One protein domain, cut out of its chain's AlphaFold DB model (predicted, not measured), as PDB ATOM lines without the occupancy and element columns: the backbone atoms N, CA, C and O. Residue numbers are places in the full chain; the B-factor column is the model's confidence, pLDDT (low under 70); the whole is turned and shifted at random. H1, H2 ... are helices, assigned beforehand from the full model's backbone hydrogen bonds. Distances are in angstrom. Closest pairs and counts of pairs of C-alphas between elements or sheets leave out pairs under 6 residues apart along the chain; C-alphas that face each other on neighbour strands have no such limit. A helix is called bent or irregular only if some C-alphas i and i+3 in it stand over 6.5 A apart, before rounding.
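AT A GLANCE: This is residues 12 to 182 of the 251 residues of an uncharacterized protein of Xanthomonas campestris (UniProt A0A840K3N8). One long helix, H4, runs through an elongated all-helix body; H1 packs beside its first half, and the hairpin of H5 and H6 crosses its second half steeply. H3 packs along H4 on another side, with the arm H2b beside H3, while the arm H2a crosses H4 near its first residues. The printed part has 171 residues with six named helices, H1 to H6 in chain order, and no named strand. It is only just compact, close to loose, with a radius of gyration of the C-alphas of 18.7 A, and spans 57 by 34 by 27 A.

HOW THE PARTS SIT: H1, residues 14 to 27, touches residues 107 to 119 of the hub H4, residues 104 to 134, at a shallow tilt of 18 degrees, opposite ways; the closest C-alphas are those of Thr 25 and Ala 107, 6.1 A apart. H2, residues 32 to 59, was assigned as one helix by its hydrogen bonds but is bent, with C-alphas 41 and 44 6.9 A apart. Its arms H2a, residues 32 to 41, and H2b, residues 44 to 59, stand at 44 degrees. H2a touches H4 at a steep tilt of 64 degrees, closest at the C-alphas of Ala 38 and Thr 105, 4.5 A. H2b and H3, residues 68 to 91, form a hairpin, closest at the C-alphas of Ala 53 and Gln 82, 5.1 A. H2b, H3 and H4 make an up-and-down bundle, each running against the one before. H3 and H4 are a hairpin too, closest at the C-alphas of Leu 86 and Leu 117, 6.4 A. H5, residues 146 to 158, touches H3 at 50 degrees, closest at the C-alphas of Phe 80 and Gln 151, 5.7 A, and H4 at 56 degrees, closest at those of Ile 125 and Val 156, 5.3 A; both tilts are steep. H6, residues 163 to 177, forms a hairpin with H5, closest at the C-alphas of Val 156 and Gln 166, 5.9 A, and touches H4 at those of Glu 129 and Leu 165, 6.7 A. H1 and H6 are apart. Every O i to N i+4 pair is within hydrogen-bond range in H1, H2a, H4, H5 and H6, against 10 of 12 in H2b and 19 of 20 in H3.

IN THESE COORDINATES: H1 begins at C-alpha 14 (136.504, 53.304, 95.934) and is 20.1 A long. H2a measures 14.2 A, H2b 22.4 A, H3 34.3 A and H4 44.8 A, ending at C-alpha 134 (118.414, 70.578, 87.799). H5 is 18.3 A long, and H6, 20.1 A, ends at C-alpha 177 (127.967, 84.718, 94.283).

THE WHOLE: The two C-alphas farthest apart, those of Asp 33 and Glu 178, are 58.8 A apart. The printed part has no cut; the links H3 to H4 and H4 to H5 are long. Its mean pLDDT is 88.0, with residues 91 to 101 and 177 to 181 under 70.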
ATOM      1  N   GLY A  12     137.574  59.109  92.664       85.94
ATOM      2  CA  GLY A  12     136.412  58.358  92.178       85.94
ATOM      3  C   GLY A  12     136.580  56.833  92.139       85.94
ATOM      4  O   GLY A  12     135.771  56.150  91.516       85.94
ATOM      5  N   ASN A  13     137.627  56.277  92.763       90.25
ATOM      6  CA  ASN A  13     137.910  54.845  92.746       90.25
ATOM      7  C   ASN A  13     137.906  54.278  94.166       90.25
ATOM      8  O   ASN A  13     138.945  54.156  94.819       90.25
ATOM      9  N   HIS A  14     136.715  53.875  94.608       88.38
ATOM     10  CA  HIS A  14     136.504  53.304  95.934       88.38
ATOM     11  C   HIS A  14     137.389  52.078  96.206       88.38
ATOM     12  O   HIS A  14     137.934  51.936  97.295       88.38
ATOM     13  N   ARG A  15     137.603  51.207  95.209       91.06
ATOM     14  CA  ARG A  15     138.438  50.009  95.383       91.06
ATOM     15  C   ARG A  15     139.908  50.364  95.606       91.06
ATOM     16  O   ARG A  15     140.545  49.749  96.452       91.06
ATOM     17  N   CYS A  16     140.431  51.341  94.867       93.62
ATOM     18  CA  CYS A  16     141.772  51.882  95.096       93.62
ATOM     19  C   CYS A  16     141.887  52.419  96.526       93.62
ATOM     20  O   CYS A  16     142.801  52.026  97.244       93.62
ATOM     21  N   ALA A  17     140.929  53.251  96.953       90.69
ATOM     22  CA  ALA A  17     140.945  53.851  98.283       90.69
ATOM     23  C   ALA A  17     140.900  52.785  99.386       90.69
ATOM     24  O   ALA A  17     141.700  52.833 100.313       90.69
ATOM     25  N   LEU A  18     140.032  51.779  99.241       92.12
ATOM     26  CA  LEU A  18     139.911  50.682 100.196       92.12
ATOM     27  C   LEU A  18     141.214  49.884 100.325       92.12
ATOM     28  O   LEU A  18     141.602  49.547 101.438       92.12
ATOM     29  N   VAL A  19     141.892  49.590  99.210       93.44
ATOM     30  CA  VAL A  19     143.178  48.874  99.232       93.44
ATOM     31  C   VAL A  19     144.248  49.710  99.932       93.44
ATOM     32  O   VAL A  19     144.886  49.200 100.844       93.44
ATOM     33  N   VAL A  20     144.389  50.989  99.577       91.50
ATOM     34  CA  VAL A  20     145.378  51.886 100.199       91.50
ATOM     35  C   VAL A  20     145.131  52.026 101.706       91.50
ATOM     36  O   VAL A  20     146.058  51.870 102.498       91.50
ATOM     37  N   SER A  21     143.881  52.256 102.122       90.50
ATOM     38  CA  SER A  21     143.526  52.342 103.544       90.50
ATOM     39  C   SER A  21     143.731  51.010 104.276       90.50
ATOM     40  O   SER A  21     144.157  51.012 105.430       90.50
ATOM     41  N   ALA A  22     143.464  49.870 103.628       91.75
ATOM     42  CA  ALA A  22     143.673  48.551 104.222       91.75
ATOM     43  C   ALA A  22     145.162  48.239 104.411       91.75
ATOM     44  O   ALA A  22     145.535  47.705 105.450       91.75
ATOM     45  N   GLU A  23     146.011  48.593 103.443       90.50
ATOM     46  CA  GLU A  23     147.467  48.443 103.543       90.50
ATOM     47  C   GLU A  23     148.043  49.301 104.675       90.50
ATOM     48  O   GLU A  23     148.825  48.795 105.480       90.50
ATOM     49  N   ALA A  24     147.605  50.561 104.787       87.50
ATOM     50  CA  ALA A  24     148.002  51.444 105.884       87.50
ATOM     51  C   ALA A  24     147.560  50.889 107.247       87.50
ATOM     52  O   ALA A  24     148.374  50.753 108.153       87.50
ATOM     53  N   THR A  25     146.298  50.468 107.364       88.69
ATOM     54  CA  THR A  25     145.759  49.898 108.611       88.69
ATOM     55  C   THR A  25     146.462  48.593 108.991       88.69
ATOM     56  O   THR A  25     146.710  48.336 110.165       88.69
ATOM     57  N   ALA A  26     146.807  47.751 108.012       87.56
ATOM     58  CA  ALA A  26     147.512  46.496 108.261       87.56
ATOM     59  C   ALA A  26     148.924  46.717 108.824       87.56
ATOM     60  O   ALA A  26     149.403  45.871 109.578       87.56
ATOM     61  N   ALA A  27     149.575  47.842 108.506       84.44
ATOM     62  CA  ALA A  27     150.882  48.192 109.062       84.44
ATOM     63  C   ALA A  27     150.836  48.437 110.583       84.44
ATOM     64  O   ALA A  27     151.835  48.202 111.266       84.44
ATOM     65  N   ASP A  28     149.674  48.819 111.119       80.19
ATOM     66  CA  ASP A  28     149.458  49.081 112.548       80.19
ATOM     67  C   ASP A  28     149.082  47.820 113.349       80.19
ATOM     68  O   ASP A  28     148.875  47.879 114.565       80.19
ATOM     69  N   VAL A  29     148.998  46.652 112.698       87.06
ATOM     70  CA  VAL A  29     148.569  45.402 113.335       87.06
ATOM     71  C   VAL A  29     149.649  44.322 113.250       87.06
ATOM     72  O   VAL A  29     149.993  43.823 112.184       87.06
ATOM     73  N   ALA A  30     150.153  43.894 114.411       89.56
ATOM     74  CA  ALA A  30     151.327  43.019 114.513       89.56
ATOM     75  C   ALA A  30     151.124  41.562 114.046       89.56
ATOM     76  O   ALA A  30     152.100  40.865 113.764       89.56
ATOM     77  N   SER A  31     149.888  41.057 114.019       93.00
ATOM     78  CA  SER A  31     149.585  39.674 113.630       93.00
ATOM     79  C   SER A  31     148.113  39.489 113.259       93.00
ATOM     80  O   SER A  31     147.266  40.323 113.583       93.00
ATOM     81  N   LEU A  32     147.782  38.354 112.635       92.62
ATOM     82  CA  LEU A  32     146.391  37.996 112.344       92.62
ATOM     83  C   LEU A  32     145.538  37.878 113.621       92.62
ATOM     84  O   LEU A  32     144.391  38.315 113.631       92.62
ATOM     85  N   ASP A  33     146.088  37.341 114.709       96.06
ATOM     86  CA  ASP A  33     145.355  37.225 115.976       96.06
ATOM     87  C   ASP A  33     145.094  38.598 116.611       96.06
ATOM     88  O   ASP A  33     144.001  38.847 117.133       96.06
ATOM     89  N   ALA A  34     146.067  39.514 116.519       92.25
ATOM     90  CA  ALA A  34     145.901  40.899 116.951       92.25
ATOM     91  C   ALA A  34     144.826  41.606 116.115       92.25
ATOM     92  O   ALA A  34     143.958  42.271 116.678       92.25
ATOM     93  N   PHE A  35     144.819  41.381 114.796       94.50
ATOM     94  CA  PHE A  35     143.782  41.882 113.893       94.50
ATOM     95  C   PHE A  35     142.398  41.381 114.294       94.50
ATOM     96  O   PHE A  35     141.489  42.179 114.492       94.50
ATOM     97  N   VAL A  36     142.227  40.065 114.455       95.50
ATOM     98  CA  VAL A  36     140.928  39.476 114.811       95.50
ATOM     99  C   VAL A  36     140.438  39.998 116.163       95.50
ATOM    100  O   VAL A  36     139.246  40.265 116.323       95.50
ATOM    101  N   THR A  37     141.340  40.159 117.129       94.56
ATOM    102  CA  THR A  37     141.010  40.687 118.460       94.56
ATOM    103  C   THR A  37     140.553  42.141 118.380       94.56
ATOM    104  O   THR A  37     139.444  42.451 118.814       94.56
ATOM    105  N   ALA A  38     141.352  43.006 117.753       92.38
ATOM    106  CA  ALA A  38     141.040  44.422 117.603       92.38
ATOM    107  C   ALA A  38     139.782  44.648 116.744       92.38
ATOM    108  O   ALA A  38     138.936  45.471 117.084       92.38
ATOM    109  N   ALA A  39     139.575  43.850 115.691       94.00
ATOM    110  CA  ALA A  39     138.369  43.906 114.866       94.00
ATOM    111  C   ALA A  39     137.107  43.581 115.679       94.00
ATOM    112  O   ALA A  39     136.082  44.245 115.527       94.00
ATOM    113  N   ARG A  40     137.169  42.578 116.568       94.94
ATOM    114  CA  ARG A  40     136.055  42.244 117.473       94.94
ATOM    115  C   ARG A  40     135.772  43.366 118.469       94.94
ATOM    116  O   ARG A  40     134.608  43.606 118.765       94.94
ATOM    117  N   GLN A  41     136.808  44.045 118.959       91.88
ATOM    118  CA  GLN A  41     136.668  45.192 119.861       91.88
ATOM    119  C   GLN A  41     136.096  46.424 119.144       91.88
ATOM    120  O   GLN A  41     135.262  47.122 119.711       91.88
ATOM    121  N   ALA A  42     136.479  46.657 117.887       90.69
ATOM    122  CA  ALA A  42     135.985  47.765 117.070       90.69
ATOM    123  C   ALA A  42     134.529  47.568 116.602       90.69
ATOM    124  O   ALA A  42     133.781  48.536 116.448       90.69
ATOM    125  N   GLN A  43     134.113  46.316 116.378       94.00
ATOM    126  CA  GLN A  43     132.813  45.959 115.803       94.00
ATOM    127  C   GLN A  43     131.595  46.643 116.453       94.00
ATOM    128  O   GLN A  43     130.780  47.166 115.685       94.00
ATOM    129  N   PRO A  44     131.418  46.668 117.791       91.12
ATOM    130  CA  PRO A  44     130.239  47.287 118.394       91.12
ATOM    131  C   PRO A  44     130.149  48.782 118.080       91.12
ATOM    132  O   PRO A  44     129.070  49.257 117.734       91.12
ATOM    133  N   TYR A  45     131.273  49.505 118.095       87.38
ATOM    134  CA  TYR A  45     131.310  50.931 117.766       87.38
ATOM    135  C   TYR A  45     130.895  51.180 116.315       87.38
ATOM    136  O   TYR A  45     130.009  51.991 116.046       87.38
ATOM    137  N   VAL A  46     131.480  50.432 115.375       90.94
ATOM    138  CA  VAL A  46     131.131  50.523 113.948       90.94
ATOM    139  C   VAL A  46     129.644  50.214 113.736       90.94
ATOM    140  O   VAL A  46     128.947  50.935 113.020       90.94
ATOM    141  N   ALA A  47     129.130  49.163 114.383       92.69
ATOM    142  CA  ALA A  47     127.727  48.775 114.281       92.69
ATOM    143  C   ALA A  47     126.784  49.863 114.811       92.69
ATOM    144  O   ALA A  47     125.765  50.136 114.174       92.69
ATOM    145  N   THR A  48     127.131  50.522 115.920       90.88
ATOM    146  CA  THR A  48     126.346  51.630 116.471       90.88
ATOM    147  C   THR A  48     126.212  52.772 115.470       90.88
ATOM    148  O   THR A  48     125.090  53.176 115.173       90.88
ATOM    149  N   TYR A  49     127.309  53.264 114.889       89.69
ATOM    150  CA  TYR A  49     127.231  54.381 113.938       89.69
ATOM    151  C   TYR A  49     126.484  54.019 112.656       89.69
ATOM    152  O   TYR A  49     125.665  54.808 112.186       89.69
ATOM    153  N   ARG A  50     126.672  52.799 112.137       91.88
ATOM    154  CA  ARG A  50     125.889  52.292 110.999       91.88
ATOM    155  C   ARG A  50     124.398  52.229 111.314       91.88
ATOM    156  O   ARG A  50     123.570  52.600 110.481       91.88
ATOM    157  N   GLN A  51     124.042  51.792 112.520       91.81
ATOM    158  CA  GLN A  51     122.652  51.745 112.958       91.81
ATOM    159  C   GLN A  51     122.063  53.151 113.109       91.81
ATOM    160  O   GLN A  51     120.937  53.375 112.666       91.81
ATOM    161  N   VAL A  52     122.808  54.106 113.674       90.50
ATOM    162  CA  VAL A  52     122.370  55.508 113.776       90.50
ATOM    163  C   VAL A  52     122.186  56.115 112.383       90.50
ATOM    164  O   VAL A  52     121.133  56.687 112.116       90.50
ATOM    165  N   ALA A  53     123.140  55.926 111.467       87.75
ATOM    166  CA  ALA A  53     123.033  56.401 110.086       87.75
ATOM    167  C   ALA A  53     121.828  55.787 109.345       87.75
ATOM    168  O   ALA A  53     121.130  56.490 108.618       87.75
ATOM    169  N   THR A  54     121.520  54.510 109.588       88.25
ATOM    170  CA  THR A  54     120.313  53.849 109.053       88.25
ATOM    171  C   THR A  54     119.034  54.402 109.695       88.25
ATOM    172  O   THR A  54     118.019  54.586 109.028       88.25
ATOM    173  N   ALA A  55     119.048  54.716 110.994       90.81
ATOM    174  CA  ALA A  55     117.887  55.286 111.679       90.81
ATOM    175  C   ALA A  55     117.519  56.685 111.147       90.81
ATOM    176  O   ALA A  55     116.338  57.046 111.147       90.81
ATOM    177  N   VAL A  56     118.494  57.447 110.632       90.81
ATOM    178  CA  VAL A  56     118.245  58.729 109.949       90.81
ATOM    179  C   VAL A  56     117.282  58.556 108.769       90.81
ATOM    180  O   VAL A  56     116.429  59.426 108.574       90.81
ATOM    181  N   ASP A  57     117.332  57.429 108.045       85.19
ATOM    182  CA  ASP A  57     116.408  57.143 106.938       85.19
ATOM    183  C   ASP A  57     114.960  57.040 107.420       85.19
ATOM    184  O   ASP A  57     114.049  57.600 106.809       85.19
ATOM    185  N   ALA A  58     114.739  56.373 108.555       84.50
ATOM    186  CA  ALA A  58     113.411  56.257 109.145       84.50
ATOM    187  C   ALA A  58     112.875  57.621 109.615       84.50
ATOM    188  O   ALA A  58     111.701  57.923 109.402       84.50
ATOM    189  N   ILE A  59     113.737  58.459 110.204       86.00
ATOM    190  CA  ILE A  59     113.385  59.809 110.683       86.00
ATOM    191  C   ILE A  59     113.013  60.739 109.519       86.00
ATOM    192  O   ILE A  59     112.115  61.574 109.642       86.00
ATOM    193  N   HIS A  60     113.693  60.594 108.384       87.25
ATOM    194  CA  HIS A  60     113.478  61.437 107.208       87.25
ATOM    195  C   HIS A  60     112.487  60.855 106.205       87.25
ATOM    196  O   HIS A  60     112.260  61.475 105.165       87.25
ATOM    197  N   LYS A  61     111.856  59.713 106.510       85.56
ATOM    198  CA  LYS A  61     110.848  59.106 105.643       85.56
ATOM    199  C   LYS A  61     109.764  60.127 105.294       85.56
ATOM    200  O   LYS A  61     109.082  60.672 106.164       85.56
ATOM    201  N   VAL A  62     109.600  60.365 103.999       85.38
ATOM    202  CA  VAL A  62     108.597  61.285 103.463       85.38
ATOM    203  C   VAL A  62     107.336  60.500 103.119       85.38
ATOM    204  O   VAL A  62     107.411  59.338 102.724       85.38
ATOM    205  N   ARG A  63     106.164  61.120 103.285       85.62
ATOM    206  CA  ARG A  63     104.903  60.547 102.803       85.62
ATOM    207  C   ARG A  63     104.879  60.543 101.274       85.62
ATOM    208  O   ARG A  63     105.336  61.499 100.646       85.62
ATOM    209  N   ASP A  64     104.275  59.517 100.689       85.62
ATOM    210  CA  ASP A  64     104.207  59.367  99.232       85.62
ATOM    211  C   ASP A  64     103.469  60.535  98.552       85.62
ATOM    212  O   ASP A  64     103.831  60.937  97.444       85.62
ATOM    213  N   ASP A  65     102.489  61.130  99.240       89.25
ATOM    214  CA  ASP A  65     101.654  62.237  98.763       89.25
ATOM    215  C   ASP A  65     102.261  63.636  98.961       89.25
ATOM    216  O   ASP A  65     101.648  64.626  98.566       89.25
ATOM    217  N   ALA A  66     103.463  63.742  99.537       91.19
ATOM    218  CA  ALA A  66     104.143  65.026  99.674       91.19
ATOM    219  C   ALA A  66     104.534  65.616  98.306       91.19
ATOM    220  O   ALA A  66     104.861  64.886  97.358       91.19
ATOM    221  N   ASP A  67     104.544  66.947  98.225       92.06
ATOM    222  CA  ASP A  67     105.019  67.676  97.051       92.06
ATOM    223  C   ASP A  67     106.534  67.486  96.828       92.06
ATOM    224  O   ASP A  67     107.268  67.000  97.695       92.06
ATOM    225  N   SER A  68     107.009  67.851  95.636       87.81
ATOM    226  CA  SER A  68     108.411  67.674  95.248       87.81
ATOM    227  C   SER A  68     109.381  68.503  96.086       87.81
ATOM    228  O   SER A  68     110.434  67.989  96.442       87.81
ATOM    229  N   ALA A  69     109.032  69.739  96.456       88.25
ATOM    230  CA  ALA A  69     109.910  70.598  97.246       88.25
ATOM    231  C   ALA A  69     110.109  70.035  98.661       88.25
ATOM    232  O   ALA A  69     111.227  70.004  99.172       88.25
ATOM    233  N   THR A  70     109.040  69.513  99.266       90.12
ATOM    234  CA  THR A  70     109.100  68.810 100.551       90.12
ATOM    235  C   THR A  70     109.963  67.548 100.456       90.12
ATOM    236  O   THR A  70     110.766  67.285 101.354       90.12
ATOM    237  N   LYS A  71     109.832  66.774  99.371       91.06
ATOM    238  CA  LYS A  71     110.658  65.580  99.123       91.06
ATOM    239  C   LYS A  71     112.137  65.936  98.957       91.06
ATOM    240  O   LYS A  71     112.969  65.305  99.603       91.06
ATOM    241  N   ASP A  72     112.451  66.969  98.180       90.75
ATOM    242  CA  ASP A  72     113.822  67.442  97.963       90.75
ATOM    243  C   ASP A  72     114.467  67.919  99.273       90.75
ATOM    244  O   ASP A  72     115.569  67.495  99.615       90.75
ATOM    245  N   ALA A  73     113.761  68.749 100.049       92.75
ATOM    246  CA  ALA A  73     114.249  69.246 101.336       92.75
ATOM    247  C   ALA A  73     114.515  68.111 102.334       92.75
ATOM    248  O   ALA A  73     115.506  68.131 103.067       92.75
ATOM    249  N   LYS A  74     113.644  67.095 102.362       93.69
ATOM    250  CA  LYS A  74     113.807  65.930 103.237       93.69
ATOM    251  C   LYS A  74     114.945  65.018 102.802       93.69
ATOM    252  O   LYS A  74     115.674  64.553 103.673       93.69
ATOM    253  N   GLU A  75     115.112  64.784 101.505       94.56
ATOM    254  CA  GLU A  75     116.222  63.985 100.982       94.56
ATOM    255  C   GLU A  75     117.570  64.659 101.253       94.56
ATOM    256  O   GLU A  75     118.502  64.018 101.739       94.56
ATOM    257  N   LEU A  76     117.658  65.969 101.018       95.94
ATOM    258  CA  LEU A  76     118.867  66.730 101.300       95.94
ATOM    259  C   LEU A  76     119.194  66.746 102.801       95.94
ATOM    260  O   LEU A  76     120.332  66.475 103.187       95.94
ATOM    261  N   GLY A  77     118.190  66.975 103.653       96.06
ATOM    262  CA  GLY A  77     118.341  66.895 105.106       96.06
ATOM    263  C   GLY A  77     118.767  65.505 105.593       96.06
ATOM    264  O   GLY A  77     119.634  65.404 106.460       96.06
ATOM    265  N   ARG A  78     118.229  64.431 104.994       96.00
ATOM    266  CA  ARG A  78     118.599  63.036 105.293       96.00
ATOM    267  C   ARG A  78     120.072  62.778 104.997       96.00
ATOM    268  O   ARG A  78     120.787  62.285 105.867       96.00
ATOM    269  N   ARG A  79     120.527  63.142 103.794       96.75
ATOM    270  CA  ARG A  79     121.924  62.985 103.357       96.75
ATOM    271  C   ARG A  79     122.885  63.761 104.236       96.75
ATOM    272  O   ARG A  79     123.882  63.204 104.684       96.75
ATOM    273  N   PHE A  80     122.553  65.020 104.518       96.75
ATOM    274  CA  PHE A  80     123.328  65.857 105.420       96.75
ATOM    275  C   PHE A  80     123.413  65.242 106.821       96.75
ATOM    276  O   PHE A  80     124.494  65.129 107.380       96.75
ATOM    277  N   ALA A  81     122.297  64.777 107.385       95.62
ATOM    278  CA  ALA A  81     122.302  64.161 108.707       95.62
ATOM    279  C   ALA A  81     123.137  62.866 108.753       95.62
ATOM    280  O   ALA A  81     123.882  62.671 109.709       95.62
ATOM    281  N   GLN A  82     123.060  62.007 107.730       94.94
ATOM    282  CA  GLN A  82     123.906  60.808 107.633       94.94
ATOM    283  C   GLN A  82     125.393  61.161 107.548       94.94
ATOM    284  O   GLN A  82     126.200  60.575 108.269       94.94
ATOM    285  N   ASP A  83     125.736  62.139 106.706       94.75
ATOM    286  CA  ASP A  83     127.102  62.640 106.546       94.75
ATOM    287  C   ASP A  83     127.650  63.162 107.879       94.75
ATOM    288  O   ASP A  83     128.693  62.711 108.354       94.75
ATOM    289  N   GLN A  84     126.892  64.029 108.550       92.75
ATOM    290  CA  GLN A  84     127.313  64.596 109.822       92.75
ATOM    291  C   GLN A  84     127.434  63.538 110.923       92.75
ATOM    292  O   GLN A  84     128.384  63.602 111.696       92.75
ATOM    293  N   VAL A  85     126.530  62.554 111.002       91.06
ATOM    294  CA  VAL A  85     126.619  61.457 111.986       91.06
ATOM    295  C   VAL A  85     127.930  60.689 111.846       91.06
ATOM    296  O   VAL A  85     128.598  60.445 112.851       91.06
ATOM    297  N   LEU A  86     128.310  60.315 110.620       89.94
ATOM    298  CA  LEU A  86     129.553  59.582 110.384       89.94
ATOM    299  C   LEU A  86     130.787  60.449 110.650       89.94
ATOM    300  O   LEU A  86     131.774  59.942 111.166       89.94
ATOM    301  N   ARG A  87     130.736  61.756 110.376       89.50
ATOM    302  CA  ARG A  87     131.840  62.683 110.688       89.50
ATOM    303  C   ARG A  87     132.005  62.910 112.186       89.50
ATOM    304  O   ARG A  87     133.115  62.802 112.695       89.50
ATOM    305  N   TYR A  88     130.902  63.102 112.908       83.88
ATOM    306  CA  TYR A  88     130.924  63.179 114.368       83.88
ATOM    307  C   TYR A  88     131.427  61.888 115.013       83.88
ATOM    308  O   TYR A  88     131.900  61.931 116.141       83.88
ATOM    309  N   ALA A  89     131.382  60.749 114.319       82.69
ATOM    310  CA  ALA A  89     132.002  59.520 114.800       82.69
ATOM    311  C   ALA A  89     133.524  59.663 114.995       82.69
ATOM    312  O   ALA A  89     134.082  59.111 115.939       82.69
ATOM    313  N   PHE A  90     134.178  60.472 114.160       77.62
ATOM    314  CA  PHE A  90     135.607  60.769 114.272       77.62
ATOM    315  C   PHE A  90     135.908  61.872 115.298       77.62
ATOM    316  O   PHE A  90     136.959  61.834 115.934       77.62
ATOM    317  N   ASP A  91     134.983  62.817 115.498       64.56
ATOM    318  CA  ASP A  91     135.131  63.901 116.484       64.56
ATOM    319  C   ASP A  91     134.740  63.475 117.909       64.56
ATOM    320  O   ASP A  91     135.180  64.064 118.894       64.56
ATOM    321  N   SER A  92     133.845  62.494 118.023       48.91
ATOM    322  CA  SER A  92     133.092  62.163 119.233       48.91
ATOM    323  C   SER A  92     132.975  60.655 119.403       48.91
ATOM    324  O   SER A  92     131.862  60.128 119.452       48.91
ATOM    325  N   LEU A  93     134.101  59.949 119.525       45.19
ATOM    326  CA  LEU A  93     134.058  58.606 120.104       45.19
ATOM    327  C   LEU A  93     133.237  58.665 121.412       45.19
ATOM    328  O   LEU A  93     133.601  59.423 122.318       45.19
ATOM    329  N   PRO A  94     132.132  57.909 121.564       38.53
ATOM    330  CA  PRO A  94     131.530  57.695 122.863       38.53
ATOM    331  C   PRO A  94     132.561  56.952 123.707       38.53
ATOM    332  O   PRO A  94     132.874  55.793 123.451       38.53
ATOM    333  N   GLY A  95     133.120  57.672 124.675       38.84
ATOM    334  CA  GLY A  95     134.257  57.217 125.463       38.84
ATOM    335  C   GLY A  95     135.428  58.181 125.349       38.84
ATOM    336  O   GLY A  95     136.488  57.834 124.835       38.84
ATOM    337  N   HIS A  96     135.279  59.377 125.917       40.34
ATOM    338  CA  HIS A  96     136.432  60.014 126.540       40.34
ATOM    339  C   HIS A  96     137.023  59.016 127.557       40.34
ATOM    340  O   HIS A  96     136.541  58.947 128.685       40.34
ATOM    341  N   GLY A  97     138.029  58.229 127.155       46.38
ATOM    342  CA  GLY A  97     138.908  57.517 128.086       46.38
ATOM    343  C   GLY A  97     139.006  55.986 128.047       46.38
ATOM    344  O   GLY A  97     139.467  55.456 129.052       46.38
ATOM    345  N   GLU A  98     138.672  55.266 126.968       52.00
ATOM    346  CA  GLU A  98     139.005  53.819 126.913       52.00
ATOM    347  C   GLU A  98     139.974  53.431 125.788       52.00
ATOM    348  O   GLU A  98     140.951  52.737 126.065       52.00
ATOM    349  N   GLU A  99     139.797  53.934 124.561       58.69
ATOM    350  CA  GLU A  99     140.659  53.567 123.431       58.69
ATOM    351  C   GLU A  99     141.364  54.801 122.850       58.69
ATOM    352  O   GLU A  99     140.727  55.745 122.378       58.69
ATOM    353  N   ALA A 100     142.694  54.827 122.926       63.91
ATOM    354  CA  ALA A 100     143.483  55.961 122.461       63.91
ATOM    355  C   ALA A 100     143.584  55.992 120.925       63.91
ATOM    356  O   ALA A 100     143.645  54.954 120.264       63.91
ATOM    357  N   ILE A 101     143.694  57.193 120.350       69.56
ATOM    358  CA  ILE A 101     144.176  57.337 118.970       69.56
ATOM    359  C   ILE A 101     145.530  56.620 118.869       69.56
ATOM    360  O   ILE A 101     146.405  56.821 119.713       69.56
ATOM    361  N   GLY A 102     145.686  55.785 117.841       72.56
ATOM    362  CA  GLY A 102     146.905  55.009 117.601       72.56
ATOM    363  C   GLY A 102     146.890  53.579 118.148       72.56
ATOM    364  O   GLY A 102     147.920  52.910 118.086       72.56
ATOM    365  N   THR A 103     145.763  53.075 118.665       83.06
ATOM    366  CA  THR A 103     145.624  51.635 118.928       83.06
ATOM    367  C   THR A 103     145.101  50.865 117.707       83.06
ATOM    368  O   THR A 103     144.386  51.432 116.874       83.06
ATOM    369  N   PRO A 104     145.369  49.546 117.614       87.56
ATOM    370  CA  PRO A 104     144.805  48.695 116.562       87.56
ATOM    371  C   PRO A 104     143.270  48.711 116.504       87.56
ATOM    372  O   PRO A 104     142.685  48.628 115.423       87.56
ATOM    373  N   THR A 105     142.600  48.831 117.655       88.12
ATOM    374  CA  THR A 105     141.135  48.918 117.734       88.12
ATOM    375  C   THR A 105     140.633  50.197 117.080       88.12
ATOM    376  O   THR A 105     139.728  50.140 116.247       88.12
ATOM    377  N   PHE A 106     141.244  51.342 117.408       85.56
ATOM    378  CA  PHE A 106     140.905  52.613 116.776       85.56
ATOM    379  C   PHE A 106     141.189  52.585 115.270       85.56
ATOM    380  O   PHE A 106     140.342  53.015 114.492       85.56
ATOM    381  N   ALA A 107     142.328  52.027 114.847       87.25
ATOM    382  CA  ALA A 107     142.687  51.925 113.433       87.25
ATOM    383  C   ALA A 107     141.641  51.130 112.627       87.25
ATOM    384  O   ALA A 107     141.195  51.575 111.571       87.25
ATOM    385  N   LEU A 108     141.171  49.991 113.150       91.69
ATOM    386  CA  LEU A 108     140.146  49.174 112.486       91.69
ATOM    387  C   LEU A 108     138.747  49.798 112.532       91.69
ATOM    388  O   LEU A 108     137.976  49.647 111.582       91.69
ATOM    389  N   TYR A 109     138.420  50.508 113.612       90.31
ATOM    390  CA  TYR A 109     137.211  51.324 113.701       90.31
ATOM    391  C   TYR A 109     137.208  52.432 112.636       90.31
ATOM    392  O   TYR A 109     136.252  52.536 111.862       90.31
ATOM    393  N   ALA A 110     138.294  53.207 112.563       88.62
ATOM    394  CA  ALA A 110     138.462  54.304 111.617       88.62
ATOM    395  C   ALA A 110     138.426  53.791 110.175       88.62
ATOM    396  O   ALA A 110     137.646  54.297 109.376       88.62
ATOM    397  N   PHE A 111     139.160  52.716 109.867       92.12
ATOM    398  CA  PHE A 111     139.133  52.062 108.558       92.12
ATOM    399  C   PHE A 111     137.708  51.710 108.105       92.12
ATOM    400  O   PHE A 111     137.315  52.005 106.974       92.12
ATOM    401  N   ALA A 112     136.916  51.090 108.986       93.62
ATOM    402  CA  ALA A 112     135.563  50.663 108.648       93.62
ATOM    403  C   ALA A 112     134.615  51.847 108.402       93.62
ATOM    404  O   ALA A 112     133.856  51.818 107.431       93.62
ATOM    405  N   LEU A 113     134.658  52.882 109.249       92.00
ATOM    406  CA  LEU A 113     133.806  54.062 109.079       92.00
ATOM    407  C   LEU A 113     134.271  54.976 107.946       92.00
ATOM    408  O   LEU A 113     133.431  55.581 107.289       92.00
ATOM    409  N   GLU A 114     135.571  55.055 107.662       91.44
ATOM    410  CA  GLU A 114     136.077  55.769 106.490       91.44
ATOM    411  C   GLU A 114     135.571  55.129 105.200       91.44
ATOM    412  O   GLU A 114     135.202  55.840 104.268       91.44
ATOM    413  N   ALA A 115     135.525  53.795 105.131       92.62
ATOM    414  CA  ALA A 115     134.968  53.102 103.975       92.62
ATOM    415  C   ALA A 115     133.481  53.451 103.768       92.62
ATOM    416  O   ALA A 115     133.077  53.730 102.636       92.62
ATOM    417  N   ASP A 116     132.694  53.498 104.848       93.44
ATOM    418  CA  ASP A 116     131.280  53.894 104.801       93.44
ATOM    419  C   ASP A 116     131.116  55.371 104.404       93.44
ATOM    420  O   ASP A 116     130.318  55.695 103.523       93.44
ATOM    421  N   LEU A 117     131.897  56.265 105.019       92.81
ATOM    422  CA  LEU A 117     131.854  57.702 104.755       92.81
ATOM    423  C   LEU A 117     132.235  58.009 103.306       92.81
ATOM    424  O   LEU A 117     131.562  58.806 102.667       92.81
ATOM    425  N   ARG A 118     133.240  57.329 102.743       92.56
ATOM    426  CA  ARG A 118     133.625  57.506 101.332       92.56
ATOM    427  C   ARG A 118     132.507  57.115 100.370       92.56
ATOM    428  O   ARG A 118     132.277  57.826  99.398       92.56
ATOM    429  N   LEU A 119     131.807  56.006 100.628       92.44
ATOM    430  CA  LEU A 119     130.651  55.607  99.814       92.44
ATOM    431  C   LEU A 119     129.531  56.649  99.889       92.44
ATOM    432  O   LEU A 119     128.892  56.954  98.877       92.44
ATOM    433  N   LEU A 120     129.302  57.198 101.081       94.75
ATOM    434  CA  LEU A 120     128.318  58.245 101.292       94.75
ATOM    435  C   LEU A 120     128.719  59.552 100.593       94.75
ATOM    436  O   LEU A 120     127.886  60.120  99.891       94.75
ATOM    437  N   ASP A 121     129.973  59.989 100.715       95.94
ATOM    438  CA  ASP A 121     130.521  61.181 100.056       95.94
ATOM    439  C   ASP A 121     130.398  61.077  98.530       95.94
ATOM    440  O   ASP A 121     129.908  62.010  97.891       95.94
ATOM    441  N   ASP A 122     130.754  59.925  97.945       93.44
ATOM    442  CA  ASP A 122     130.616  59.670  96.505       93.44
ATOM    443  C   ASP A 122     129.145  59.743  96.055       93.44
ATOM    444  O   ASP A 122     128.835  60.355  95.029       93.44
ATOM    445  N   SER A 123     128.216  59.165  96.827       95.50
ATOM    446  CA  SER A 123     126.779  59.277  96.540       95.50
ATOM    447  C   SER A 123     126.273  60.715  96.681       95.50
ATOM    448  O   SER A 123     125.462  61.177  95.876       95.50
ATOM    449  N   ASN A 124     126.732  61.424  97.708       97.75
ATOM    450  CA  ASN A 124     126.276  62.762  98.051       97.75
ATOM    451  C   ASN A 124     126.735  63.810  97.047       97.75
ATOM    452  O   ASN A 124     125.939  64.678  96.690       97.75
ATOM    453  N   ILE A 125     127.971  63.725  96.553       97.50
ATOM    454  CA  ILE A 125     128.445  64.682  95.553       97.50
ATOM    455  C   ILE A 125     127.793  64.467  94.184       97.50
ATOM    456  O   ILE A 125     127.494  65.449  93.512       97.50
ATOM    457  N   LEU A 126     127.474  63.222  93.807       96.81
ATOM    458  CA  LEU A 126     126.669  62.934  92.611       96.81
ATOM    459  C   LEU A 126     125.244  63.491  92.740       96.81
ATOM    460  O   LEU A 126     124.728  64.110  91.814       96.81
ATOM    461  N   TYR A 127     124.617  63.326  93.907       97.62
ATOM    462  CA  TYR A 127     123.319  63.945  94.179       97.62
ATOM    463  C   TYR A 127     123.401  65.477  94.118       97.62
ATOM    464  O   TYR A 127     122.523  66.126  93.548       97.62
ATOM    465  N   ALA A 128     124.456  66.071  94.683       97.94
ATOM    466  CA  ALA A 128     124.644  67.514  94.665       97.94
ATOM    467  C   ALA A 128     124.843  68.056  93.240       97.94
ATOM    468  O   ALA A 128     124.246  69.076  92.893       97.94
ATOM    469  N   GLU A 129     125.623  67.358  92.411       97.50
ATOM    470  CA  GLU A 129     125.778  67.639  90.980       97.50
ATOM    471  C   GLU A 129     124.418  67.624  90.268       97.50
ATOM    472  O   GLU A 129     124.070  68.591  89.588       97.50
ATOM    473  N   GLU A 130     123.607  66.582  90.489       97.06
ATOM    474  CA  GLU A 130     122.260  66.475  89.919       97.06
ATOM    475  C   GLU A 130     121.378  67.664  90.324       97.06
ATOM    476  O   GLU A 130     120.710  68.257  89.472       97.06
ATOM    477  N   GLN A 131     121.396  68.067  91.601       95.94
ATOM    478  CA  GLN A 131     120.616  69.222  92.053       95.94
ATOM    479  C   GLN A 131     121.109  70.520  91.402       95.94
ATOM    480  O   GLN A 131     120.300  71.297  90.893       95.94
ATOM    481  N   ILE A 132     122.422  70.756  91.356       95.69
ATOM    482  CA  ILE A 132     123.000  71.942  90.706       95.69
ATOM    483  C   ILE A 132     122.607  71.985  89.221       95.69
ATOM    484  O   ILE A 132     122.202  73.039  88.722       95.69
ATOM    485  N   ALA A 133     122.651  70.851  88.519       96.31
ATOM    486  CA  ALA A 133     122.225  70.757  87.126       96.31
ATOM    487  C   ALA A 133     120.720  71.031  86.964       96.31
ATOM    488  O   ALA A 133     120.324  71.846  86.128       96.31
ATOM    489  N   ARG A 134     119.878  70.418  87.807       94.81
ATOM    490  CA  ARG A 134     118.414  70.578  87.799       94.81
ATOM    491  C   ARG A 134     117.973  72.028  88.009       94.81
ATOM    492  O   ARG A 134     116.995  72.458  87.401       94.81
ATOM    493  N   TYR A 135     118.684  72.790  88.838       92.06
ATOM    494  CA  TYR A 135     118.413  74.215  89.068       92.06
ATOM    495  C   TYR A 135     119.116  75.156  88.070       92.06
ATOM    496  O   TYR A 135     118.935  76.373  88.161       92.06
ATOM    497  N   GLY A 136     119.891  74.627  87.116       92.81
ATOM    498  CA  GLY A 136     120.625  75.420  86.124       92.81
ATOM    499  C   GLY A 136     121.795  76.220  86.709       92.81
ATOM    500  O   GLY A 136     122.156  77.271  86.182       92.81
ATOM    501  N   GLY A 137     122.366  75.763  87.824       92.56
ATOM    502  CA  GLY A 137     123.397  76.453  88.592       92.56
ATOM    503  C   GLY A 137     123.193  76.270  90.092       92.56
ATOM    504  O   GLY A 137     122.327  75.515  90.528       92.56
ATOM    505  N   TRP A 138     123.986  76.973  90.901       93.62
ATOM    506  CA  TRP A 138     123.880  76.857  92.353       93.62
ATOM    507  C   TRP A 138     122.494  77.332  92.831       93.62
ATOM    508  O   TRP A 138     122.116  78.487  92.580       93.62
ATOM    509  N   PRO A 139     121.680  76.480  93.478       91.12
ATOM    510  CA  PRO A 139     120.398  76.913  94.008       91.12
ATOM    511  C   PRO A 139     120.617  77.829  95.222       91.12
ATOM    512  O   PRO A 139     121.515  77.626  96.035       91.12
ATOM    513  N   ALA A 140     119.816  78.885  95.321       87.19
ATOM    514  CA  ALA A 140     119.891  79.894  96.373       87.19
ATOM    515  C   ALA A 140     118.479  80.421  96.668       87.19
ATOM    516  O   ALA A 140     117.589  80.241  95.823       87.19
ATOM    517  N   PRO A 141     118.249  81.090  97.809       86.88
ATOM    518  CA  PRO A 141     116.982  81.761  98.068       86.88
ATOM    519  C   PRO A 141     116.571  82.703  96.916       86.88
ATOM    520  O   PRO A 141     117.425  83.394  96.357       86.88
ATOM    521  N   PRO A 142     115.281  82.735  96.524       87.69
ATOM    522  CA  PRO A 142     114.150  82.025  97.129       87.69
ATOM    523  C   PRO A 142     113.889  80.611  96.558       87.69
ATOM    524  O   PRO A 142     112.859  80.026  96.879       87.69
ATOM    525  N   ARG A 143     114.759  80.048  95.700       88.38
ATOM    526  CA  ARG A 143     114.529  78.718  95.083       88.38
ATOM    527  C   ARG A 143     114.594  77.570  96.091       88.38
ATOM    528  O   ARG A 143     113.878  76.587  95.931       88.38
ATOM    529  N   ILE A 144     115.469  77.701  97.083       91.19
ATOM    530  CA  ILE A 144     115.619  76.805  98.234       91.19
ATOM    531  C   ILE A 144     115.875  77.655  99.486       91.19
ATOM    532  O   ILE A 144     116.222  78.831  99.361       91.19
ATOM    533  N   SER A 145     115.714  77.085 100.681       91.75
ATOM    534  CA  SER A 145     116.056  77.781 101.929       91.75
ATOM    535  C   SER A 145     117.573  77.912 102.122       91.75
ATOM    536  O   SER A 145     118.356  77.201 101.489       91.75
ATOM    537  N   GLU A 146     117.994  78.804 103.022       90.19
ATOM    538  CA  GLU A 146     119.403  78.935 103.428       90.19
ATOM    539  C   GLU A 146     119.942  77.630 104.034       90.19
ATOM    540  O   GLU A 146     121.039  77.201 103.674       90.19
ATOM    541  N   ASP A 147     119.138  76.936 104.848       92.62
ATOM    542  CA  ASP A 147     119.495  75.630 105.417       92.62
ATOM    543  C   ASP A 147     119.763  74.590 104.328       92.62
ATOM    544  O   ASP A 147     120.788  73.910 104.354       92.62
ATOM    545  N   MET A 148     118.881  74.490 103.327       94.56
ATOM    546  CA  MET A 148     119.099  73.599 102.184       94.56
ATOM    547  C   MET A 148     120.371  73.990 101.432       94.56
ATOM    548  O   MET A 148     121.133  73.134 100.996       94.56
ATOM    549  N   GLN A 149     120.643  75.286 101.300       93.31
ATOM    550  CA  GLN A 149     121.850  75.747 100.636       93.31
ATOM    551  C   GLN A 149     123.120  75.319 101.384       93.31
ATOM    552  O   GLN A 149     124.081  74.865 100.761       93.31
ATOM    553  N   GLN A 150     123.112  75.425 102.713       93.94
ATOM    554  CA  GLN A 150     124.202  74.978 103.572       93.94
ATOM    555  C   GLN A 150     124.370  73.454 103.538       93.94
ATOM    556  O   GLN A 150     125.499  72.972 103.461       93.94
ATOM    557  N   GLN A 151     123.271  72.699 103.554       97.31
ATOM    558  CA  GLN A 151     123.289  71.238 103.454       97.31
ATOM    559  C   GLN A 151     123.876  70.785 102.115       97.31
ATOM    560  O   GLN A 151     124.778  69.952 102.092       97.31
ATOM    561  N   LEU A 152     123.424  71.376 101.002       97.44
ATOM    562  CA  LEU A 152     123.950  71.077  99.668       97.44
ATOM    563  C   LEU A 152     125.439  71.423  99.571       97.44
ATOM    564  O   LEU A 152     126.222  70.645  99.026       97.44
ATOM    565  N   TRP A 153     125.837  72.565 100.136       97.00
ATOM    566  CA  TRP A 153     127.243  72.941 100.234       97.00
ATOM    567  C   TRP A 153     128.072  71.922 101.007       97.00
ATOM    568  O   TRP A 153     129.140  71.564 100.523       97.00
ATOM    569  N   ALA A 154     127.592  71.419 102.145       97.62
ATOM    570  CA  ALA A 154     128.316  70.412 102.915       97.62
ATOM    571  C   ALA A 154     128.562  69.141 102.084       97.62
ATOM    572  O   ALA A 154     129.695  68.673 102.021       97.62
ATOM    573  N   LEU A 155     127.551  68.658 101.345       98.38
ATOM    574  CA  LEU A 155     127.700  67.491 100.463       98.38
ATOM    575  C   LEU A 155     128.805  67.694  99.411       98.38
ATOM    576  O   LEU A 155     129.648  66.821  99.207       98.38
ATOM    577  N   VAL A 156     128.844  68.865  98.766       98.12
ATOM    578  CA  VAL A 156     129.907  69.223  97.808       98.12
ATOM    579  C   VAL A 156     131.260  69.343  98.508       98.12
ATOM    580  O   VAL A 156     132.278  68.832  98.036       98.12
ATOM    581  N   GLN A 157     131.288  70.032  99.644       96.69
ATOM    582  CA  GLN A 157     132.498  70.330 100.395       96.69
ATOM    583  C   GLN A 157     133.228  69.061 100.853       96.69
ATOM    584  O   GLN A 157     134.455  69.081 100.992       96.69
ATOM    585  N   HIS A 158     132.474  67.987 101.065       96.06
ATOM    586  CA  HIS A 158     132.917  66.689 101.548       96.06
ATOM    587  C   HIS A 158     133.269  65.683 100.447       96.06
ATOM    588  O   HIS A 158     134.007  64.740 100.711       96.06
ATOM    589  N   GLY A 159     132.843  65.905  99.198       95.38
ATOM    590  CA  GLY A 159     133.156  65.028  98.062       95.38
ATOM    591  C   GLY A 159     134.600  65.137  97.559       95.38
ATOM    592  O   GLY A 159     134.849  65.356  96.373       95.38
ATOM    593  N   ASP A 160     135.580  64.985  98.450       91.69
ATOM    594  CA  ASP A 160     136.989  65.242  98.168       91.69
ATOM    595  C   ASP A 160     137.611  64.303  97.132       91.69
ATOM    596  O   ASP A 160     138.623  64.647  96.510       91.69
ATOM    597  N   HIS A 161     136.989  63.149  96.914       90.44
ATOM    598  CA  HIS A 161     137.398  62.169  95.915       90.44
ATOM    599  C   HIS A 161     136.918  62.489  94.505       90.44
ATOM    600  O   HIS A 161     137.366  61.828  93.571       90.44
ATOM    601  N   ARG A 162     136.069  63.507  94.340       93.44
ATOM    602  CA  ARG A 162     135.540  63.964  93.051       93.44
ATOM    603  C   ARG A 162     135.879  65.449  92.846       93.44
ATOM    604  O   ARG A 162     134.975  66.288  92.796       93.44
ATOM    605  N   PRO A 163     137.178  65.816  92.783       92.69
ATOM    606  CA  PRO A 163     137.607  67.211  92.668       92.69
ATOM    607  C   PRO A 163     137.023  67.918  91.439       92.69
ATOM    608  O   PRO A 163     136.866  69.136  91.453       92.69
ATOM    609  N   GLU A 164     136.677  67.176  90.386       93.06
ATOM    610  CA  GLU A 164     135.990  67.690  89.203       93.06
ATOM    611  C   GLU A 164     134.595  68.211  89.508       93.06
ATOM    612  O   GLU A 164     134.279  69.339  89.132       93.06
ATOM    613  N   LEU A 165     133.826  67.472  90.303       96.00
ATOM    614  CA  LEU A 165     132.498  67.894  90.723       96.00
ATOM    615  C   LEU A 165     132.580  69.051  91.726       96.00
ATOM    616  O   LEU A 165     131.795  69.994  91.651       96.00
ATOM    617  N   GLN A 166     133.579  69.046  92.618       96.44
ATOM    618  CA  GLN A 166     133.828  70.178  93.522       96.44
ATOM    619  C   GLN A 166     134.178  71.459  92.754       96.44
ATOM    620  O   GLN A 166     133.710  72.539  93.112       96.44
ATOM    621  N   TYR A 167     134.980  71.351  91.693       95.62
ATOM    622  CA  TYR A 167     135.337  72.487  90.850       95.62
ATOM    623  C   TYR A 167     134.127  73.031  90.080       95.62
ATOM    624  O   TYR A 167     133.900  74.240  90.072       95.62
ATOM    625  N   GLU A 168     133.314  72.164  89.476       95.50
ATOM    626  CA  GLU A 168     132.088  72.574  88.779       95.50
ATOM    627  C   GLU A 168     131.097  73.261  89.725       95.50
ATOM    628  O   GLU A 168     130.554  74.327  89.410       95.50
ATOM    629  N   ALA A 169     130.928  72.704  90.924       95.75
ATOM    630  CA  ALA A 169     130.114  73.287  91.975       95.75
ATOM    631  C   ALA A 169     130.666  74.638  92.462       95.75
ATOM    632  O   ALA A 169     129.894  75.584  92.623       95.75
ATOM    633  N   LEU A 170     131.989  74.780  92.620       95.12
ATOM    634  CA  LEU A 170     132.634  76.057  92.939       95.12
ATOM    635  C   LEU A 170     132.353  77.109  91.862       95.12
ATOM    636  O   LEU A 170     132.017  78.245  92.189       95.12
ATOM    637  N   GLN A 171     132.441  76.743  90.582       93.19
ATOM    638  CA  GLN A 171     132.115  77.655  89.486       93.19
ATOM    639  C   GLN A 171     130.629  78.040  89.483       93.19
ATOM    640  O   GLN A 171     130.289  79.197  89.223       93.19
ATOM    641  N   ALA A 172     129.736  77.091  89.770       93.25
ATOM    642  CA  ALA A 172     128.309  77.359  89.903       93.25
ATOM    643  C   ALA A 172     128.022  78.312  91.075       93.25
ATOM    644  O   ALA A 172     127.264  79.271  90.908       93.25
ATOM    645  N   LEU A 173     128.665  78.088  92.226       91.69
ATOM    646  CA  LEU A 173     128.573  78.950  93.401       91.69
ATOM    647  C   LEU A 173     129.124  80.346  93.098       91.69
ATOM    648  O   LEU A 173     128.451  81.325  93.388       91.69
ATOM    649  N   GLN A 174     130.279  80.457  92.434       89.56
ATOM    650  CA  GLN A 174     130.881  81.736  92.042       89.56
ATOM    651  C   GLN A 174     129.976  82.548  91.106       89.56
ATOM    652  O   GLN A 174     129.832  83.753  91.287       89.56
ATOM    653  N   ARG A 175     129.327  81.912  90.124       86.75
ATOM    654  CA  ARG A 175     128.356  82.604  89.256       86.75
ATOM    655  C   ARG A 175     127.108  83.047  90.017       86.75
ATOM    656  O   ARG A 175     126.520  84.067  89.686       86.75
ATOM    657  N   SER A 176     126.711  82.297  91.045       78.19
ATOM    658  CA  SER A 176     125.631  82.699  91.953       78.19
ATOM    659  C   SER A 176     126.072  83.751  92.983       78.19
ATOM    660  O   SER A 176     125.217  84.407  93.580       78.19
ATOM    661  N   TYR A 177     127.379  83.901  93.220       62.25
ATOM    662  CA  TYR A 177     127.967  84.718  94.283       62.25
ATOM    663  C   TYR A 177     127.840  86.225  94.031       62.25
ATOM    664  O   TYR A 177     127.756  86.992  94.991       62.25
ATOM    665  N   GLU A 178     127.660  86.651  92.774       58.66
ATOM    666  CA  GLU A 178     127.228  88.022  92.448       58.66
ATOM    667  C   GLU A 178     125.892  88.403  93.150       58.66
ATOM    668  O   GLU A 178     125.536  89.579  93.208       58.66
ATOM    669  N   GLY A 179     125.188  87.436  93.769       52.34
ATOM    670  CA  GLY A 179     123.969  87.593  94.572       52.34
ATOM    671  C   GLY A 179     124.075  87.445  96.107       52.34
ATOM    672  O   GLY A 179     123.028  87.357  96.743       52.34
ATOM    673  N   ARG A 180     125.268  87.451  96.732       57.59
ATOM    674  CA  ARG A 180     125.487  87.423  98.214       57.59
ATOM    675  C   ARG A 180     125.131  86.131  98.978       57.59
ATOM    676  O   ARG A 180     125.051  86.163 100.204       57.59
ATOM    677  N   ALA A 181     124.969  84.988  98.321       63.47
ATOM    678  CA  ALA A 181     124.796  83.729  99.045       63.47
ATOM    679  C   ALA A 181     126.152  83.130  99.467       63.47
ATOM    680  O   ALA A 181     127.048  82.988  98.635       63.47
ATOM    681  N   LEU A 182     126.274  82.733 100.740       82.75
ATOM    682  CA  LEU A 182     127.320  81.826 101.234       82.75
ATOM    683  C   LEU A 182     128.799  82.283 101.049       82.75
ATOM    684  O   LEU A 182     129.633  81.493 100.602       82.75
TER     685      LEU A 182